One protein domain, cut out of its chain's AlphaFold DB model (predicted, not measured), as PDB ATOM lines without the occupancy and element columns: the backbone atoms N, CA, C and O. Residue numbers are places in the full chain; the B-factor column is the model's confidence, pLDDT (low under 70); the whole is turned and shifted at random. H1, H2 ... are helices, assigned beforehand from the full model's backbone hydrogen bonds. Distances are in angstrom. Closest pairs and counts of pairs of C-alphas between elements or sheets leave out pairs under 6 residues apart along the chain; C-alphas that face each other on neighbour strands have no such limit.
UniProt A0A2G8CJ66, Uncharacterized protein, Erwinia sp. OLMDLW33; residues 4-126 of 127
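Overview. This is residues 4 to 126 of the 127 residues of an uncharacterized protein of Erwinia sp. OLMDLW33 (UniProt A0A2G8CJ66). The domain is an elongated body of helices in two groups set end to end along the longest axis. H1, H2 and H7, none of them side by side, make one group with the short H3 packed on H2, and H4, H5 and H6 make the other, with long loops around them. The short links H3 to H4 and H6 to H7 run between the two groups. The printed part has 123 residues with seven named helices, H1 to H7 in order along the chain, and no named strand; its class is all helix, with 63 residues in named elements. The whole is compact, with a radius of gyration of the C-alphas of 14.8 A, and spans 44 by 28 by 27 A along its three main axes.

Along the chain. H1 is residues 4 to 14 and measures 15.5 A from first to last C-alpha, beginning at C-alpha 4 at (217.980, 156.870, 174.098). After residues 15 to 36, which hold no named element, H2 is residues 37 to 51, the longest helix by residues, 20.9 A. H3 is residues 57 to 60, 5.3 A, and H4 is residues 63 to 67, 6.7 A. H5, residues 81 to 90, runs 14.1 A from C-alpha 81 at (200.017, 182.418, 181.642). H6 is residues 106 to 112, 10.6 A. H7, residues 115 to 125, runs 15.7 A and ends at C-alpha 125 at (221.847, 166.799, 183.547).

Arrangement. H1 touches H2 at a steep tilt of 46 degrees, opposite ways; the closest C-alphas, those of Val 14 and Phe 43, are 6.1 A apart. H1 also touches H7, opposite ways, at a steep tilt of 67 degrees, only just short of about perpendicular, with the C-alphas of Gln 4 and Thr 119 closest at 5.8 A. H2 and H7 are near each other, with 5 pairs of C-alphas within 10 A. H2 touches H3 with residues 41 to 45 alone; the closest C-alphas are those of Ala 44 and Asp 57, 5.7 A apart. H3 is close to H7 but not clearly touching, with the C-alphas of Leu 60 and Ile 118 closest at 7.0 A. H3 is likewise close to H4 but not clearly touching, with the C-alphas of Glu 58 and Ser 65 closest at 7.0 A. H4 touches H5, the closest C-alphas being those of Val 63 and Ile 87 at 6.8 A. H4 and H6 only just touch, with 3 pairs of C-alphas within 8 A, the closest those of Val 63 and Ala 106 at 7.5 A. H5 and H6 are apart, and H6 and H7 meet only through their link. Among other pairs that are apart are H1 and H5, H2 and H6, and H5 and H7. In H1, H2, H4 and H5 every O i to N i+4 pair is within hydrogen-bond range; in H7 6 of 7 are, in H6 1 of 3, beside 4 of 4 O i to N i+3 pairs, and H3 is too short for an O i to N i+4 pair.

Size, cuts and confidence. The two C-alphas farthest apart, those of Asp 20 and Ser 75, are 45.9 A apart, while the first and last printed C-alphas, of Gln 4 and Ile 126, are 12.9 A apart. The printed part has no cut. The links H1 to H2, H4 to H5 and H5 to H6 are long, with 22, 13 and 15 residues; in the second of these, residues 73 to 74 pair with residues 78 to 79, antiparallel. The links H2 to H3, H3 to H4 and H6 to H7 are tight. The mean pLDDT of the printed part is 92.1, and residues 54 to 58, of which 57 and 58 belong to H3, are under 70.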
ATOM      1  N   GLN A   4     219.341 157.245 174.452       94.88
ATOM      2  CA  GLN A   4     217.980 156.870 174.098       94.88
ATOM      3  C   GLN A   4     217.741 155.359 174.194       94.88
ATOM      4  O   GLN A   4     216.762 154.927 174.793       94.88
ATOM      5  N   GLU A   5     218.657 154.548 173.667       95.31
ATOM      6  CA  GLU A   5     218.578 153.087 173.750       95.31
ATOM      7  C   GLU A   5     218.737 152.592 175.197       95.31
ATOM      8  O   GLU A   5     218.078 151.639 175.607       95.31
ATOM      9  N   ARG A   6     219.528 153.290 176.022       95.31
ATOM     10  CA  ARG A   6     219.601 153.018 177.469       95.31
ATOM     11  C   ARG A   6     218.269 153.289 178.168       95.31
ATOM     12  O   ARG A   6     217.803 152.429 178.909       95.31
ATOM     13  N   ILE A   7     217.621 154.420 177.884       96.00
ATOM     14  CA  ILE A   7     216.287 154.746 178.422       96.00
ATOM     15  C   ILE A   7     215.262 153.687 177.998       96.00
ATOM     16  O   ILE A   7     214.508 153.198 178.837       96.00
ATOM     17  N   LYS A   8     215.259 153.288 176.720       97.62
ATOM     18  CA  LYS A   8     214.376 152.228 176.210       97.62
ATOM     19  C   LYS A   8     214.573 150.913 176.950       97.62
ATOM     20  O   LYS A   8     213.588 150.285 177.320       97.62
ATOM     21  N   ASN A   9     215.815 150.504 177.194       96.88
ATOM     22  CA  ASN A   9     216.093 149.261 177.911       96.88
ATOM     23  C   ASN A   9     215.614 149.312 179.364       96.88
ATOM     24  O   ASN A   9     215.040 148.339 179.847       96.88
ATOM     25  N   VAL A  10     215.785 150.454 180.040       96.81
ATOM     26  CA  VAL A  10     215.221 150.660 181.382       96.81
ATOM     27  C   VAL A  10     213.696 150.559 181.345       96.81
ATOM     28  O   VAL A  10     213.118 149.831 182.149       96.81
ATOM     29  N   PHE A  11     213.041 151.214 180.382       97.81
ATOM     30  CA  PHE A  11     211.585 151.155 180.245       97.81
ATOM     31  C   PHE A  11     211.089 149.730 179.982       97.81
ATOM     32  O   PHE A  11     210.196 149.260 180.681       97.81
ATOM     33  N   LYS A  12     211.709 149.000 179.045       98.00
ATOM     34  CA  LYS A  12     211.374 147.594 178.762       98.00
ATOM     35  C   LYS A  12     211.486 146.723 180.003       98.00
ATOM     36  O   LYS A  12     210.592 145.928 180.262       98.00
ATOM     37  N   LYS A  13     212.559 146.889 180.779       97.12
ATOM     38  CA  LYS A  13     212.780 146.133 182.013       97.12
ATOM     39  C   LYS A  13     211.672 146.383 183.036       97.12
ATOM     40  O   LYS A  13     211.177 145.427 183.619       97.12
ATOM     41  N   VAL A  14     211.299 147.644 183.249       97.38
ATOM     42  CA  VAL A  14     210.251 148.024 184.212       97.38
ATOM     43  C   VAL A  14     208.884 147.514 183.768       97.38
ATOM     44  O   VAL A  14     208.147 146.957 184.570       97.38
ATOM     45  N   MET A  15     208.585 147.627 182.476       97.50
ATOM     46  CA  MET A  15     207.315 147.192 181.895       97.50
ATOM     47  C   MET A  15     207.276 145.695 181.546       97.50
ATOM     48  O   MET A  15     206.312 145.237 180.937       97.50
ATOM     49  N   TYR A  16     208.320 144.928 181.887       95.88
ATOM     50  CA  TYR A  16     208.462 143.503 181.555       95.88
ATOM     51  C   TYR A  16     208.270 143.186 180.059       95.88
ATOM     52  O   TYR A  16     207.745 142.135 179.687       95.88
ATOM     53  N   LEU A  17     208.708 144.097 179.187       96.75
ATOM     54  CA  LEU A  17     208.671 143.932 177.736       96.75
ATOM     55  C   LEU A  17     209.862 143.101 177.256       96.75
ATOM     56  O   LEU A  17     210.947 143.124 177.843       96.75
ATOM     57  N   SER A  18     209.674 142.398 176.142       95.00
ATOM     58  CA  SER A  18     210.745 141.632 175.513       95.00
ATOM     59  C   SER A  18     211.837 142.547 174.944       95.00
ATOM     60  O   SER A  18     211.584 143.690 174.546       95.00
ATOM     61  N   GLU A  19     213.075 142.050 174.868       88.81
ATOM     62  CA  GLU A  19     214.209 142.835 174.360       88.81
ATOM     63  C   GLU A  19     214.004 143.292 172.904       88.81
ATOM     64  O   GLU A  19     214.400 144.403 172.543       88.81
ATOM     65  N   ASP A  20     213.318 142.486 172.096       92.75
ATOM     66  CA  ASP A  20     212.975 142.749 170.696       92.75
ATOM     67  C   ASP A  20     211.770 143.685 170.510       92.75
ATOM     68  O   ASP A  20     211.522 144.139 169.392       92.75
ATOM     69  N   THR A  21     211.057 144.048 171.585       94.94
ATOM     70  CA  THR A  21     209.944 145.004 171.505       94.94
ATOM     71  C   THR A  21     210.432 146.336 170.927       94.94
ATOM     72  O   THR A  21     211.350 146.974 171.456       94.94
ATOM     73  N   HIS A  22     209.821 146.787 169.832       95.06
ATOM     74  CA  HIS A  22     210.113 148.097 169.262       95.06
ATOM     75  C   HIS A  22     209.359 149.190 170.026       95.06
ATOM     76  O   HIS A  22     208.146 149.107 170.200       95.06
ATOM     77  N   LEU A  23     210.086 150.220 170.466       96.62
ATOM     78  CA  LEU A  23     209.513 151.389 171.126       96.62
ATOM     79  C   LEU A  23     209.637 152.609 170.220       96.62
ATOM     80  O   LEU A  23     210.748 152.980 169.819       96.62
ATOM     81  N   GLU A  24     208.498 153.235 169.952       96.94
ATOM     82  CA  GLU A  24     208.395 154.511 169.261       96.94
ATOM     83  C   GLU A  24     208.829 155.636 170.206       96.94
ATOM     84  O   GLU A  24     208.518 155.652 171.398       96.94
ATOM     85  N   ASN A  25     209.602 156.582 169.681       96.81
ATOM     86  CA  ASN A  25     210.283 157.568 170.517       96.81
ATOM     87  C   ASN A  25     209.375 158.722 170.971       96.81
ATOM     88  O   ASN A  25     209.704 159.436 171.922       96.81
ATOM     89  N   ASP A  26     208.283 158.930 170.250       96.06
ATOM     90  CA  ASP A  26     207.312 160.014 170.358       96.06
ATOM     91  C   ASP A  26     205.962 159.555 170.922       96.06
ATOM     92  O   ASP A  26     205.102 160.391 171.181       96.06
ATOM     93  N   LYS A  27     205.778 158.253 171.173       97.62
ATOM     94  CA  LYS A  27     204.592 157.738 171.862       97.62
ATOM     95  C   LYS A  27     204.683 157.965 173.367       97.62
ATOM     96  O   LYS A  27     205.738 157.775 173.980       97.62
ATOM     97  N   SER A  28     203.555 158.354 173.958       97.50
ATOM     98  CA  SER A  28     203.421 158.529 175.404       97.50
ATOM     99  C   SER A  28     203.638 157.208 176.136       97.50
ATOM    100  O   SER A  28     202.955 156.219 175.873       97.50
ATOM    101  N   LEU A  29     204.543 157.200 177.113       97.81
ATOM    102  CA  LEU A  29     204.743 156.024 177.955       97.81
ATOM    103  C   LEU A  29     203.526 155.756 178.846       97.81
ATOM    104  O   LEU A  29     203.158 154.602 179.027       97.81
ATOM    105  N   PHE A  30     202.860 156.808 179.332       96.69
ATOM    106  CA  PHE A  30     201.641 156.684 180.138       96.69
ATOM    107  C   PHE A  30     200.430 156.235 179.317       96.69
ATOM    108  O   PHE A  30     199.682 155.377 179.768       96.69
ATOM    109  N   LEU A  31     200.202 156.832 178.141       96.94
ATOM    110  CA  LEU A  31     198.932 156.673 177.421       96.94
ATOM    111  C   LEU A  31     198.962 155.610 176.320       96.94
ATOM    112  O   LEU A  31     197.915 155.053 176.009       96.94
ATOM    113  N   PHE A  32     200.120 155.349 175.708       97.62
ATOM    114  CA  PHE A  32     200.239 154.358 174.630       97.62
ATOM    115  C   PHE A  32     200.773 153.014 175.129       97.62
ATOM    116  O   PHE A  32     200.346 151.968 174.654       97.62
ATOM    117  N   TYR A  33     201.707 153.047 176.079       97.25
ATOM    118  CA  TYR A  33     202.300 151.845 176.669       97.25
ATOM    119  C   TYR A  33     201.721 151.499 178.047       97.25
ATOM    120  O   TYR A  33     202.264 150.630 178.723       97.25
ATOM    121  N   ASP A  34     200.651 152.183 178.462       96.38
ATOM    122  CA  ASP A  34     199.936 151.948 179.721       96.38
ATOM    123  C   ASP A  34     200.835 151.963 180.976       96.38
ATOM    124  O   ASP A  34     200.559 151.263 181.953       96.38
ATOM    125  N   MET A  35     201.909 152.769 180.985       97.12
ATOM    126  CA  MET A  35     202.725 152.970 182.188       97.12
ATOM    127  C   MET A  35     201.831 153.508 183.311       97.12
ATOM    128  O   MET A  35     201.205 154.558 183.170       97.12
ATOM    129  N   SER A  36     201.781 152.821 184.447       95.62
ATOM    130  CA  SER A  36     201.071 153.307 185.627       95.62
ATOM    131  C   SER A  36     201.945 154.240 186.471       95.62
ATOM    132  O   SER A  36     203.154 154.366 186.279       95.62
ATOM    133  N   SER A  37     201.351 154.872 187.484       92.06
ATOM    134  CA  SER A  37     202.115 155.648 188.467       92.06
ATOM    135  C   SER A  37     203.124 154.799 189.252       92.06
ATOM    136  O   SER A  37     204.131 155.339 189.697       92.06
ATOM    137  N   VAL A  38     202.854 153.501 189.448       94.06
ATOM    138  CA  VAL A  38     203.783 152.586 190.136       94.06
ATOM    139  C   VAL A  38     204.973 152.294 189.228       94.06
ATOM    140  O   VAL A  38     206.113 152.475 189.647       94.06
ATOM    141  N   ASP A  39     204.707 151.974 187.961       96.75
ATOM    142  CA  ASP A  39     205.755 151.747 186.960       96.75
ATOM    143  C   ASP A  39     206.610 153.000 186.762       96.75
ATOM    144  O   ASP A  39     207.824 152.912 186.623       96.75
ATOM    145  N   PHE A  40     206.004 154.191 186.805       95.31
ATOM    146  CA  PHE A  40     206.740 155.450 186.735       95.31
ATOM    147  C   PHE A  40     207.731 155.625 187.894       95.31
ATOM    148  O   PHE A  40     208.845 156.093 187.663       95.31
ATOM    149  N   ILE A  41     207.357 155.255 189.124       93.06
ATOM    150  CA  ILE A  41     208.254 155.345 190.289       93.06
ATOM    151  C   ILE A  41     209.451 154.405 190.103       93.06
ATOM    152  O   ILE A  41     210.601 154.829 190.266       93.06
ATOM    153  N   ASP A  42     209.197 153.161 189.696       94.56
ATOM    154  CA  ASP A  42     210.248 152.174 189.431       94.56
ATOM    155  C   ASP A  42     211.136 152.604 188.256       94.56
ATOM    156  O   ASP A  42     212.365 152.520 188.319       94.56
ATOM    157  N   PHE A  43     210.532 153.161 187.208       95.56
ATOM    158  CA  PHE A  43     211.233 153.727 186.064       95.56
ATOM    159  C   PHE A  43     212.125 154.901 186.458       95.56
ATOM    160  O   PHE A  43     213.305 154.913 186.112       95.56
ATOM    161  N   ALA A  44     211.614 155.861 187.227       93.31
ATOM    162  CA  ALA A  44     212.395 156.990 187.715       93.31
ATOM    163  C   ALA A  44     213.574 156.533 188.587       93.31
ATOM    164  O   ALA A  44     214.685 157.061 188.468       93.31
ATOM    165  N   PHE A  45     213.364 155.515 189.424       92.31
ATOM    166  CA  PHE A  45     214.419 154.902 190.224       92.31
ATOM    167  C   PHE A  45     215.503 154.235 189.369       92.31
ATOM    168  O   PHE A  45     216.692 154.514 189.559       92.31
ATOM    169  N   GLU A  46     215.126 153.396 188.406       94.44
ATOM    170  CA  GLU A  46     216.092 152.709 187.545       94.44
ATOM    171  C   GLU A  46     216.820 153.686 186.609       94.44
ATOM    172  O   GLU A  46     218.017 153.521 186.378       94.44
ATOM    173  N   ILE A  47     216.165 154.759 186.151       93.62
ATOM    174  CA  ILE A  47     216.812 155.850 185.401       93.62
ATOM    175  C   ILE A  47     217.902 156.520 186.244       93.62
ATOM    176  O   ILE A  47     219.035 156.661 185.777       93.62
ATOM    177  N   ARG A  48     217.615 156.885 187.501       89.69
ATOM    178  CA  ARG A  48     218.637 157.459 188.398       89.69
ATOM    179  C   ARG A  48     219.847 156.547 188.538       89.69
ATOM    180  O   ARG A  48     220.981 157.014 188.469       89.69
ATOM    181  N   LYS A  49     219.601 155.251 188.724       91.44
ATOM    182  CA  LYS A  49     220.650 154.241 188.872       91.44
ATOM    183  C   LYS A  49     221.486 154.092 187.599       91.44
ATOM    184  O   LYS A  49     222.709 154.097 187.679       91.44
ATOM    185  N   GLU A  50     220.838 153.995 186.440       92.38
ATOM    186  CA  GLU A  50     221.487 153.815 185.135       92.38
ATOM    187  C   GLU A  50     222.367 155.019 184.763       92.38
ATOM    188  O   GLU A  50     223.482 154.860 184.263       92.38
ATOM    189  N   PHE A  51     221.891 156.238 185.020       89.44
ATOM    190  CA  PHE A  51     222.576 157.463 184.603       89.44
ATOM    191  C   PHE A  51     223.367 158.153 185.718       89.44
ATOM    192  O   PHE A  51     224.046 159.138 185.444       89.44
ATOM    193  N   SER A  52     223.333 157.626 186.947       85.00
ATOM    194  CA  SER A  52     223.972 158.233 188.128       85.00
ATOM    195  C   SER A  52     223.571 159.701 188.337       85.00
ATOM    196  O   SER A  52     224.380 160.530 188.752       85.00
ATOM    197  N   VAL A  53     222.311 160.024 188.035       78.00
ATOM    198  CA  VAL A  53     221.749 161.376 188.161       78.00
ATOM    199  C   VAL A  53     221.018 161.548 189.494       78.00
ATOM    200  O   VAL A  53     220.455 160.602 190.044       78.00
ATOM    201  N   ILE A  54     221.024 162.777 190.019       63.72
ATOM    202  CA  ILE A  54     220.390 163.132 191.305       63.72
ATOM    203  C   ILE A  54     218.873 163.376 191.138       63.72
ATOM    204  O   ILE A  54     218.154 163.543 192.123       63.72
ATOM    205  N   SER A  55     218.359 163.392 189.906       63.12
ATOM    206  CA  SER A  55     216.986 163.783 189.575       63.12
ATOM    207  C   SER A  55     215.943 162.966 190.352       63.12
ATOM    208  O   SER A  55     215.720 161.779 190.103       63.12
ATOM    209  N   LYS A  56     215.264 163.617 191.306       67.06
ATOM    210  CA  LYS A  56     214.029 163.104 191.929       67.06
ATOM    211  C   LYS A  56     212.943 162.889 190.869       67.06
ATOM    212  O   LYS A  56     213.016 163.463 189.787       67.06
ATOM    213  N   ASP A  57     211.904 162.131 191.199       68.88
ATOM    214  CA  ASP A  57     210.787 161.835 190.285       68.88
ATOM    215  C   ASP A  57     210.155 163.118 189.703       68.88
ATOM    216  O   ASP A  57     209.881 163.207 188.508       68.88
ATOM    217  N   GLU A  58     210.045 164.166 190.525       67.88
ATOM    218  CA  GLU A  58     209.580 165.509 190.142       67.88
ATOM    219  C   GLU A  58     210.473 166.195 189.095       67.88
ATOM    220  O   GLU A  58     210.011 167.045 188.337       67.88
ATOM    221  N   HIS A  59     211.751 165.825 189.001       76.75
ATOM    222  CA  HIS A  59     212.626 166.321 187.941       76.75
ATOM    223  C   HIS A  59     212.365 165.614 186.615       76.75
ATOM    224  O   HIS A  59     212.456 166.268 185.577       76.75
ATOM    225  N   LEU A  60     212.004 164.328 186.621       86.06
ATOM    226  CA  LEU A  60     211.604 163.621 185.403       86.06
ATOM    227  C   LEU A  60     210.222 164.067 184.927       86.06
ATOM    228  O   LEU A  60     210.037 164.259 183.729       86.06
ATOM    229  N   TRP A  61     209.277 164.304 185.839       91.00
ATOM    230  CA  TRP A  61     207.934 164.774 185.498       91.00
ATOM    231  C   TRP A  61     207.462 165.925 186.404       91.00
ATOM    232  O   TRP A  61     206.752 165.697 187.385       91.00
ATOM    233  N   PRO A  62     207.816 167.184 186.078       86.50
ATOM    234  CA  PRO A  62     207.548 168.337 186.944       86.50
ATOM    235  C   PRO A  62     206.097 168.820 186.888       86.50
ATOM    236  O   PRO A  62     205.714 169.683 187.666       86.50
ATOM    237  N   VAL A  63     205.274 168.304 185.969       87.81
ATOM    238  CA  VAL A  63     203.906 168.802 185.747       87.81
ATOM    239  C   VAL A  63     203.075 168.753 187.026       87.81
ATOM    240  O   VAL A  63     202.336 169.692 187.305       87.81
ATOM    241  N   LYS A  64     203.228 167.690 187.824       83.00
ATOM    242  CA  LYS A  64     202.454 167.515 189.053       83.00
ATOM    243  C   LYS A  64     202.741 168.617 190.076       83.00
ATOM    244  O   LYS A  64     201.795 169.197 190.586       83.00
ATOM    245  N   SER A  65     204.011 168.944 190.322       86.94
ATOM    246  CA  SER A  65     204.369 169.973 191.307       86.94
ATOM    247  C   SER A  65     203.965 171.378 190.864       86.94
ATOM    248  O   SER A  65     203.677 172.220 191.707       86.94
ATOM    249  N   LEU A  66     203.876 171.635 189.554       91.50
ATOM    250  CA  LEU A  66     203.361 172.910 189.046       91.50
ATOM    251  C   LEU A  66     201.865 173.101 189.336       91.50
ATOM    252  O   LEU A  66     201.419 174.235 189.441       91.50
ATOM    253  N   MET A  67     201.086 172.022 189.457       90.81
ATOM    254  CA  MET A  67     199.653 172.124 189.763       90.81
ATOM    255  C   MET A  67     199.371 172.460 191.231       90.81
ATOM    256  O   MET A  67     198.275 172.923 191.541       90.81
ATOM    257  N   ASP A  68     200.344 172.237 192.116       90.62
ATOM    258  CA  ASP A  68     200.235 172.531 193.548       90.62
ATOM    259  C   ASP A  68     200.559 174.007 193.873       90.62
ATOM    260  O   ASP A  68     200.363 174.452 195.004       90.62
ATOM    261  N   ASP A  69     201.049 174.773 192.891       94.00
ATOM    262  CA  ASP A  69     201.462 176.170 193.045       94.00
ATOM    263  C   ASP A  69     200.418 177.129 192.427       94.00
ATOM    264  O   ASP A  69     200.181 177.085 191.210       94.00
ATOM    265  N   PRO A  70     199.804 178.025 193.225       94.38
ATOM    266  CA  PRO A  70     198.778 178.950 192.745       94.38
ATOM    267  C   PRO A  70     199.288 179.969 191.714       94.38
ATOM    268  O   PRO A  70     198.476 180.519 190.965       94.38
ATOM    269  N   ASP A  71     200.601 180.207 191.628       95.75
ATOM    270  CA  ASP A  71     201.179 181.078 190.599       95.75
ATOM    271  C   ASP A  71     201.119 180.427 189.207       95.75
ATOM    272  O   ASP A  71     201.063 181.124 188.185       95.75
ATOM    273  N   TYR A  72     201.087 179.091 189.140       96.06
ATOM    274  CA  TYR A  72     201.055 178.326 187.891       96.06
ATOM    275  C   TYR A  72     199.674 177.738 187.584       96.06
ATOM    276  O   TYR A  72     199.292 177.669 186.410       96.06
ATOM    277  N   TYR A  73     198.902 177.350 188.599       96.06
ATOM    278  CA  TYR A  73     197.606 176.698 188.426       96.06
ATOM    279  C   TYR A  73     196.537 177.318 189.330       96.06
ATOM    280  O   TYR A  73     196.630 177.319 190.553       96.06
ATOM    281  N   SER A  74     195.500 177.874 188.712       93.69
ATOM    282  CA  SER A  74     194.436 178.592 189.416       93.69
ATOM    283  C   SER A  74     193.473 177.652 190.144       93.69
ATOM    284  O   SER A  74     193.239 176.512 189.736       93.69
ATOM    285  N   SER A  75     192.802 178.189 191.164       89.56
ATOM    286  CA  SER A  75     191.712 177.517 191.886       89.56
ATOM    287  C   SER A  75     190.505 177.157 191.005       89.56
ATOM    288  O   SER A  75     189.703 176.306 191.382       89.56
ATOM    289  N   GLU A  76     190.386 177.753 189.814       90.75
ATOM    290  CA  GLU A  76     189.378 177.416 188.799       90.75
ATOM    291  C   GLU A  76     189.766 176.192 187.947       90.75
ATOM    292  O   GLU A  76     189.107 175.896 186.951       90.75
ATOM    293  N   ASN A  77     190.819 175.461 188.333       88.81
ATOM    294  CA  ASN A  77     191.375 174.320 187.602       88.81
ATOM    295  C   ASN A  77     191.851 174.685 186.187       88.81
ATOM    296  O   ASN A  77     191.583 173.972 185.218       88.81
ATOM    297  N   THR A  78     192.545 175.818 186.060       95.19
ATOM    298  CA  THR A  78     193.149 176.253 184.791       95.19
ATOM    299  C   THR A  78     194.564 176.777 184.991       95.19
ATOM    300  O   THR A  78     194.870 177.381 186.019       95.19
ATOM    301  N   TRP A  79     195.420 176.583 183.992       96.44
ATOM    302  CA  TRP A  79     196.779 177.114 183.978       96.44
ATOM    303  C   TRP A  79     196.782 178.635 183.828       96.44
ATOM    304  O   TRP A  79     196.056 179.197 183.001       96.44
ATOM    305  N   THR A  80     197.637 179.305 184.597       96.94
ATOM    306  CA  THR A  80     197.938 180.728 184.398       96.94
ATOM    307  C   THR A  80     198.832 180.906 183.163       96.94
ATOM    308  O   THR A  80     199.379 179.940 182.626       96.94
ATOM    309  N   ASP A  81     199.031 182.145 182.703       95.81
ATOM    310  CA  ASP A  81     200.017 182.418 181.642       95.81
ATOM    311  C   ASP A  81     201.429 182.002 182.050       95.81
ATOM    312  O   ASP A  81     202.187 181.447 181.252       95.81
ATOM    313  N   LEU A  82     201.767 182.239 183.319       96.06
ATOM    314  CA  LEU A  82     203.037 181.823 183.884       96.06
ATOM    315  C   LEU A  82     203.133 180.293 183.947       96.06
ATOM    316  O   LEU A  82     204.171 179.738 183.594       96.06
ATOM    317  N   GLY A  83     202.046 179.615 184.319       95.94
ATOM    318  CA  GLY A  83     201.952 178.159 184.331       95.94
ATOM    319  C   GLY A  83     202.142 177.542 182.952       95.94
ATOM    320  O   GLY A  83     202.973 176.653 182.798       95.94
ATOM    321  N   LEU A  84     201.458 178.053 181.921       95.38
ATOM    322  CA  LEU A  84     201.647 177.582 180.543       95.38
ATOM    323  C   LEU A  84     203.076 177.804 180.053       95.38
ATOM    324  O   LEU A  84     203.679 176.893 179.482       95.38
ATOM    325  N   LYS A  85     203.645 178.988 180.306       95.31
ATOM    326  CA  LYS A  85     205.050 179.258 179.991       95.31
ATOM    327  C   LYS A  85     205.955 178.230 180.670       95.31
ATOM    328  O   LYS A  85     206.804 177.631 180.013       95.31
ATOM    329  N   LYS A  86     205.727 177.971 181.961       94.88
ATOM    330  CA  LYS A  86     206.536 177.039 182.742       94.88
ATOM    331  C   LYS A  86     206.392 175.592 182.279       94.88
ATOM    332  O   LYS A  86     207.394 174.887 182.216       94.88
ATOM    333  N   ILE A  87     205.189 175.150 181.915       94.75
ATOM    334  CA  ILE A  87     204.965 173.826 181.321       94.75
ATOM    335  C   ILE A  87     205.737 173.691 180.016       94.75
ATOM    336  O   ILE A  87     206.462 172.717 179.853       94.75
ATOM    337  N   ASN A  88     205.600 174.653 179.102       94.88
ATOM    338  CA  ASN A  88     206.264 174.602 177.802       94.88
ATOM    339  C   ASN A  88     207.794 174.533 177.947       94.88
ATOM    340  O   ASN A  88     208.440 173.728 177.274       94.88
ATOM    341  N   GLU A  89     208.359 175.310 178.878       92.69
ATOM    342  CA  GLU A  89     209.773 175.225 179.267       92.69
ATOM    343  C   GLU A  89     210.123 173.840 179.827       92.69
ATOM    344  O   GLU A  89     211.087 173.213 179.396       92.69
ATOM    345  N   CYS A  90     209.332 173.338 180.778       90.25
ATOM    346  CA  CYS A  90     209.563 172.049 181.421       90.25
ATOM    347  C   CYS A  90     209.486 170.876 180.439       90.25
ATOM    348  O   CYS A  90     210.287 169.952 180.554       90.25
ATOM    349  N   LEU A  91     208.557 170.916 179.486       92.00
ATOM    350  CA  LEU A  91     208.360 169.892 178.462       92.00
ATOM    351  C   LEU A  91     209.330 170.029 177.278       92.00
ATOM    352  O   LEU A  91     209.351 169.160 176.407       92.00
ATOM    353  N   LEU A  92     210.171 171.072 177.264       91.00
ATOM    354  CA  LEU A  92     211.191 171.309 176.237       91.00
ATOM    355  C   LEU A  92     210.584 171.347 174.820       91.00
ATOM    356  O   LEU A  92     211.129 170.757 173.872       91.00
ATOM    357  N   LEU A  93     209.423 172.000 174.704       90.69
ATOM    358  CA  LEU A  93     208.672 172.131 173.456       90.69
ATOM    359  C   LEU A  93     209.288 173.212 172.563       90.69
ATOM    360  O   LEU A  93     209.789 174.228 173.040       90.69
ATOM    361  N   SER A  94     209.262 172.974 171.253       88.50
ATOM    362  CA  SER A  94     209.610 173.977 170.245       88.50
ATOM    363  C   SER A  94     208.511 175.031 170.122       88.50
ATOM    364  O   SER A  94     207.361 174.774 170.474       88.50
ATOM    365  N   GLU A  95     208.850 176.196 169.563       88.25
ATOM    366  CA  GLU A  95     207.909 177.310 169.360       88.25
ATOM    367  C   GLU A  95     206.648 176.897 168.582       88.25
ATOM    368  O   GLU A  95     205.546 177.333 168.902       88.25
ATOM    369  N   GLU A  96     206.794 175.991 167.613       88.25
ATOM    370  CA  GLU A  96     205.693 175.466 166.793       88.25
ATOM    371  C   GLU A  96     204.740 174.529 167.558       88.25
ATOM    372  O   GLU A  96     203.624 174.280 167.106       88.25
ATOM    373  N   CYS A  97     205.161 174.016 168.717       89.44
ATOM    374  CA  CYS A  97     204.436 173.013 169.500       89.44
ATOM    375  C   CYS A  97     204.020 173.530 170.884       89.44
ATOM    376  O   CYS A  97     203.692 172.728 171.760       89.44
ATOM    377  N   LEU A  98     204.068 174.845 171.117       93.69
ATOM    378  CA  LEU A  98     203.721 175.419 172.414       93.69
ATOM    379  C   LEU A  98     202.252 175.165 172.759       93.69
ATOM    380  O   LEU A  98     201.336 175.385 171.964       93.69
ATOM    381  N   ILE A  99     202.023 174.756 173.999       94.31
ATOM    382  CA  ILE A  99     200.696 174.602 174.570       94.31
ATOM    383  C   ILE A  99     200.151 175.990 174.898       94.31
ATOM    384  O   ILE A  99     200.692 176.700 175.747       94.31
ATOM    385  N   MET A 100     199.045 176.342 174.243       93.81
ATOM    386  CA  MET A 100     198.352 177.626 174.423       93.81
ATOM    387  C   MET A 100     197.002 177.479 175.145       93.81
ATOM    388  O   MET A 100     196.404 178.468 175.570       93.81
ATOM    389  N   ASN A 101     196.497 176.250 175.292       95.00
ATOM    390  CA  ASN A 101     195.220 175.984 175.946       95.00
ATOM    391  C   ASN A 101     195.380 175.948 177.474       95.00
ATOM    392  O   ASN A 101     195.826 174.948 178.032       95.00
ATOM    393  N   ARG A 102     194.918 176.996 178.165       94.62
ATOM    394  CA  ARG A 102     194.924 177.071 179.639       94.62
ATOM    395  C   ARG A 102     194.101 175.980 180.333       94.62
ATOM    396  O   ARG A 102     194.273 175.761 181.526       94.62
ATOM    397  N   LYS A 103     193.205 175.297 179.617       95.25
ATOM    398  CA  LYS A 103     192.372 174.209 180.153       95.25
ATOM    399  C   LYS A 103     192.954 172.816 179.912       95.25
ATOM    400  O   LYS A 103     192.258 171.841 180.179       95.25
ATOM    401  N   ILE A 104     194.182 172.709 179.393       95.31
ATOM    402  CA  ILE A 104     194.827 171.406 179.222       95.31
ATOM    403  C   ILE A 104     194.902 170.678 180.568       95.31
ATOM    404  O   ILE A 104     195.346 171.222 181.583       95.31
ATOM    405  N   THR A 105     194.424 169.446 180.587       92.69
ATOM    406  CA  THR A 105     194.342 168.634 181.797       92.69
ATOM    407  C   THR A 105     195.670 167.946 182.097       92.69
ATOM    408  O   THR A 105     196.489 167.709 181.211       92.69
ATOM    409  N   ALA A 106     195.861 167.531 183.353       88.88
ATOM    410  CA  ALA A 106     197.004 166.704 183.744       88.88
ATOM    411  C   ALA A 106     197.123 165.426 182.897       88.88
ATOM    412  O   ALA A 106     198.226 165.007 182.559       88.88
ATOM    413  N   LYS A 107     195.979 164.829 182.529       91.31
ATOM    414  CA  LYS A 107     195.926 163.639 181.677       91.31
ATOM    415  C   LYS A 107     196.402 163.940 180.258       91.31
ATOM    416  O   LYS A 107     197.197 163.182 179.729       91.31
ATOM    417  N   GLU A 108     195.956 165.038 179.652       94.44
ATOM    418  CA  GLU A 108     196.431 165.441 178.319       94.44
ATOM    419  C   GLU A 108     197.926 165.771 178.327       94.44
ATOM    420  O   GLU A 108     198.633 165.459 177.374       94.44
ATOM    421  N   LEU A 109     198.441 166.331 179.425       95.44
ATOM    422  CA  LEU A 109     199.874 166.571 179.570       95.44
ATOM    423  C   LEU A 109     200.691 165.271 179.587       95.44
ATOM    424  O   LEU A 109     201.840 165.296 179.162       95.44
ATOM    425  N   MET A 110     200.126 164.128 179.992       94.75
ATOM    426  CA  MET A 110     200.830 162.834 179.941       94.75
ATOM    427  C   MET A 110     201.204 162.402 178.515       94.75
ATOM    428  O   MET A 110     202.121 161.593 178.356       94.75
ATOM    429  N   GLU A 111     200.571 162.963 177.481       95.81
ATOM    430  CA  GLU A 111     200.937 162.711 176.079       95.81
ATOM    431  C   GLU A 111     202.411 163.059 175.805       95.81
ATOM    432  O   GLU A 111     203.090 162.391 175.031       95.81
ATOM    433  N   TYR A 112     202.950 164.054 176.514       95.88
ATOM    434  CA  TYR A 112     204.313 164.544 176.312       95.88
ATOM    435  C   TYR A 112     205.385 163.721 177.039       95.88
ATOM    436  O   TYR A 112     206.577 163.926 176.796       95.88
ATOM    437  N   PHE A 113     205.004 162.779 177.907       96.12
ATOM    438  CA  PHE A 113     205.966 161.919 178.592       96.12
ATOM    439  C   PHE A 113     206.419 160.774 177.675       96.12
ATOM    440  O   PHE A 113     205.898 159.660 177.716       96.12
ATOM    441  N   THR A 114     207.390 161.079 176.819       97.06
ATOM    442  CA  THR A 114     207.909 160.199 175.762       97.06
ATOM    443  C   THR A 114     209.391 159.890 175.969       97.06
ATOM    444  O   THR A 114     210.095 160.588 176.709       97.06
ATOM    445  N   ILE A 115     209.919 158.891 175.254       96.94
ATOM    446  CA  ILE A 115     211.364 158.611 175.232       96.94
ATOM    447  C   ILE A 115     212.156 159.847 174.780       96.94
ATOM    448  O   ILE A 115     213.207 160.148 175.351       96.94
ATOM    449  N   ASN A 116     211.663 160.586 173.780       95.69
ATOM    450  CA  ASN A 116     212.290 161.820 173.306       95.69
ATOM    451  C   ASN A 116     212.347 162.894 174.397       95.69
ATOM    452  O   ASN A 116     213.392 163.520 174.582       95.69
ATOM    453  N   TYR A 117     211.252 163.093 175.131       95.19
ATOM    454  CA  TYR A 117     211.209 164.036 176.247       95.19
ATOM    455  C   TYR A 117     212.238 163.671 177.326       95.19
ATOM    456  O   TYR A 117     213.079 164.501 177.679       95.19
ATOM    457  N   ILE A 118     212.250 162.414 177.779       94.38
ATOM    458  CA  ILE A 118     213.185 161.938 178.813       94.38
ATOM    459  C   ILE A 118     214.634 162.065 178.331       94.38
ATOM    460  O   ILE A 118     215.504 162.508 179.076       94.38
ATOM    461  N   THR A 119     214.894 161.735 177.064       93.75
ATOM    462  CA  THR A 119     216.223 161.866 176.451       93.75
ATOM    463  C   THR A 119     216.716 163.309 176.497       93.75
ATOM    464  O   THR A 119     217.833 163.557 176.956       93.75
ATOM    465  N   LYS A 120     215.887 164.270 176.070       92.12
ATOM    466  CA  LYS A 120     216.224 165.700 176.136       92.12
ATOM    467  C   LYS A 120     216.475 166.143 177.577       92.12
ATOM    468  O   LYS A 120     217.456 166.835 177.825       92.12
ATOM    469  N   ARG A 121     215.625 165.710 178.512       90.75
ATOM    470  CA  ARG A 121     215.723 166.043 179.938       90.75
ATOM    471  C   ARG A 121     217.043 165.570 180.543       90.75
ATOM    472  O   ARG A 121     217.803 166.377 181.059       90.75
ATOM    473  N   LEU A 122     217.356 164.282 180.415       89.50
ATOM    474  CA  LEU A 122     218.580 163.703 180.976       89.50
ATOM    475  C   LEU A 122     219.846 164.261 180.320       89.50
ATOM    476  O   LEU A 122     220.859 164.433 180.992       89.50
ATOM    477  N   SER A 123     219.786 164.609 179.032       89.12
ATOM    478  CA  SER A 123     220.914 165.242 178.336       89.12
ATOM    479  C   SER A 123     221.273 166.627 178.896       89.12
ATOM    480  O   SER A 123     222.382 167.096 178.667       89.12
ATOM    481  N   GLN A 124     220.370 167.296 179.624       85.38
ATOM    482  CA  GLN A 124     220.679 168.557 180.316       85.38
ATOM    483  C   GLN A 124     221.398 168.336 181.656       85.38
ATOM    484  O   GLN A 124     222.035 169.257 182.168       85.38
ATOM    485  N   GLU A 125     221.298 167.135 182.228       79.50
ATOM    486  CA  GLU A 125     221.847 166.799 183.547       79.50
ATOM    487  C   GLU A 125     223.179 166.046 183.463       79.50
ATOM    488  O   GLU A 125     224.048 166.212 184.320       79.50
ATOM    489  N   ILE A 126     223.351 165.235 182.420       74.56
ATOM    490  CA  ILE A 126     224.571 164.474 182.160       74.56
ATOM    491  C   ILE A 126     225.527 165.382 181.377       74.56
ATOM    492  O   ILE A 126     225.346 165.588 180.178       74.56
TER     493      ILE A 126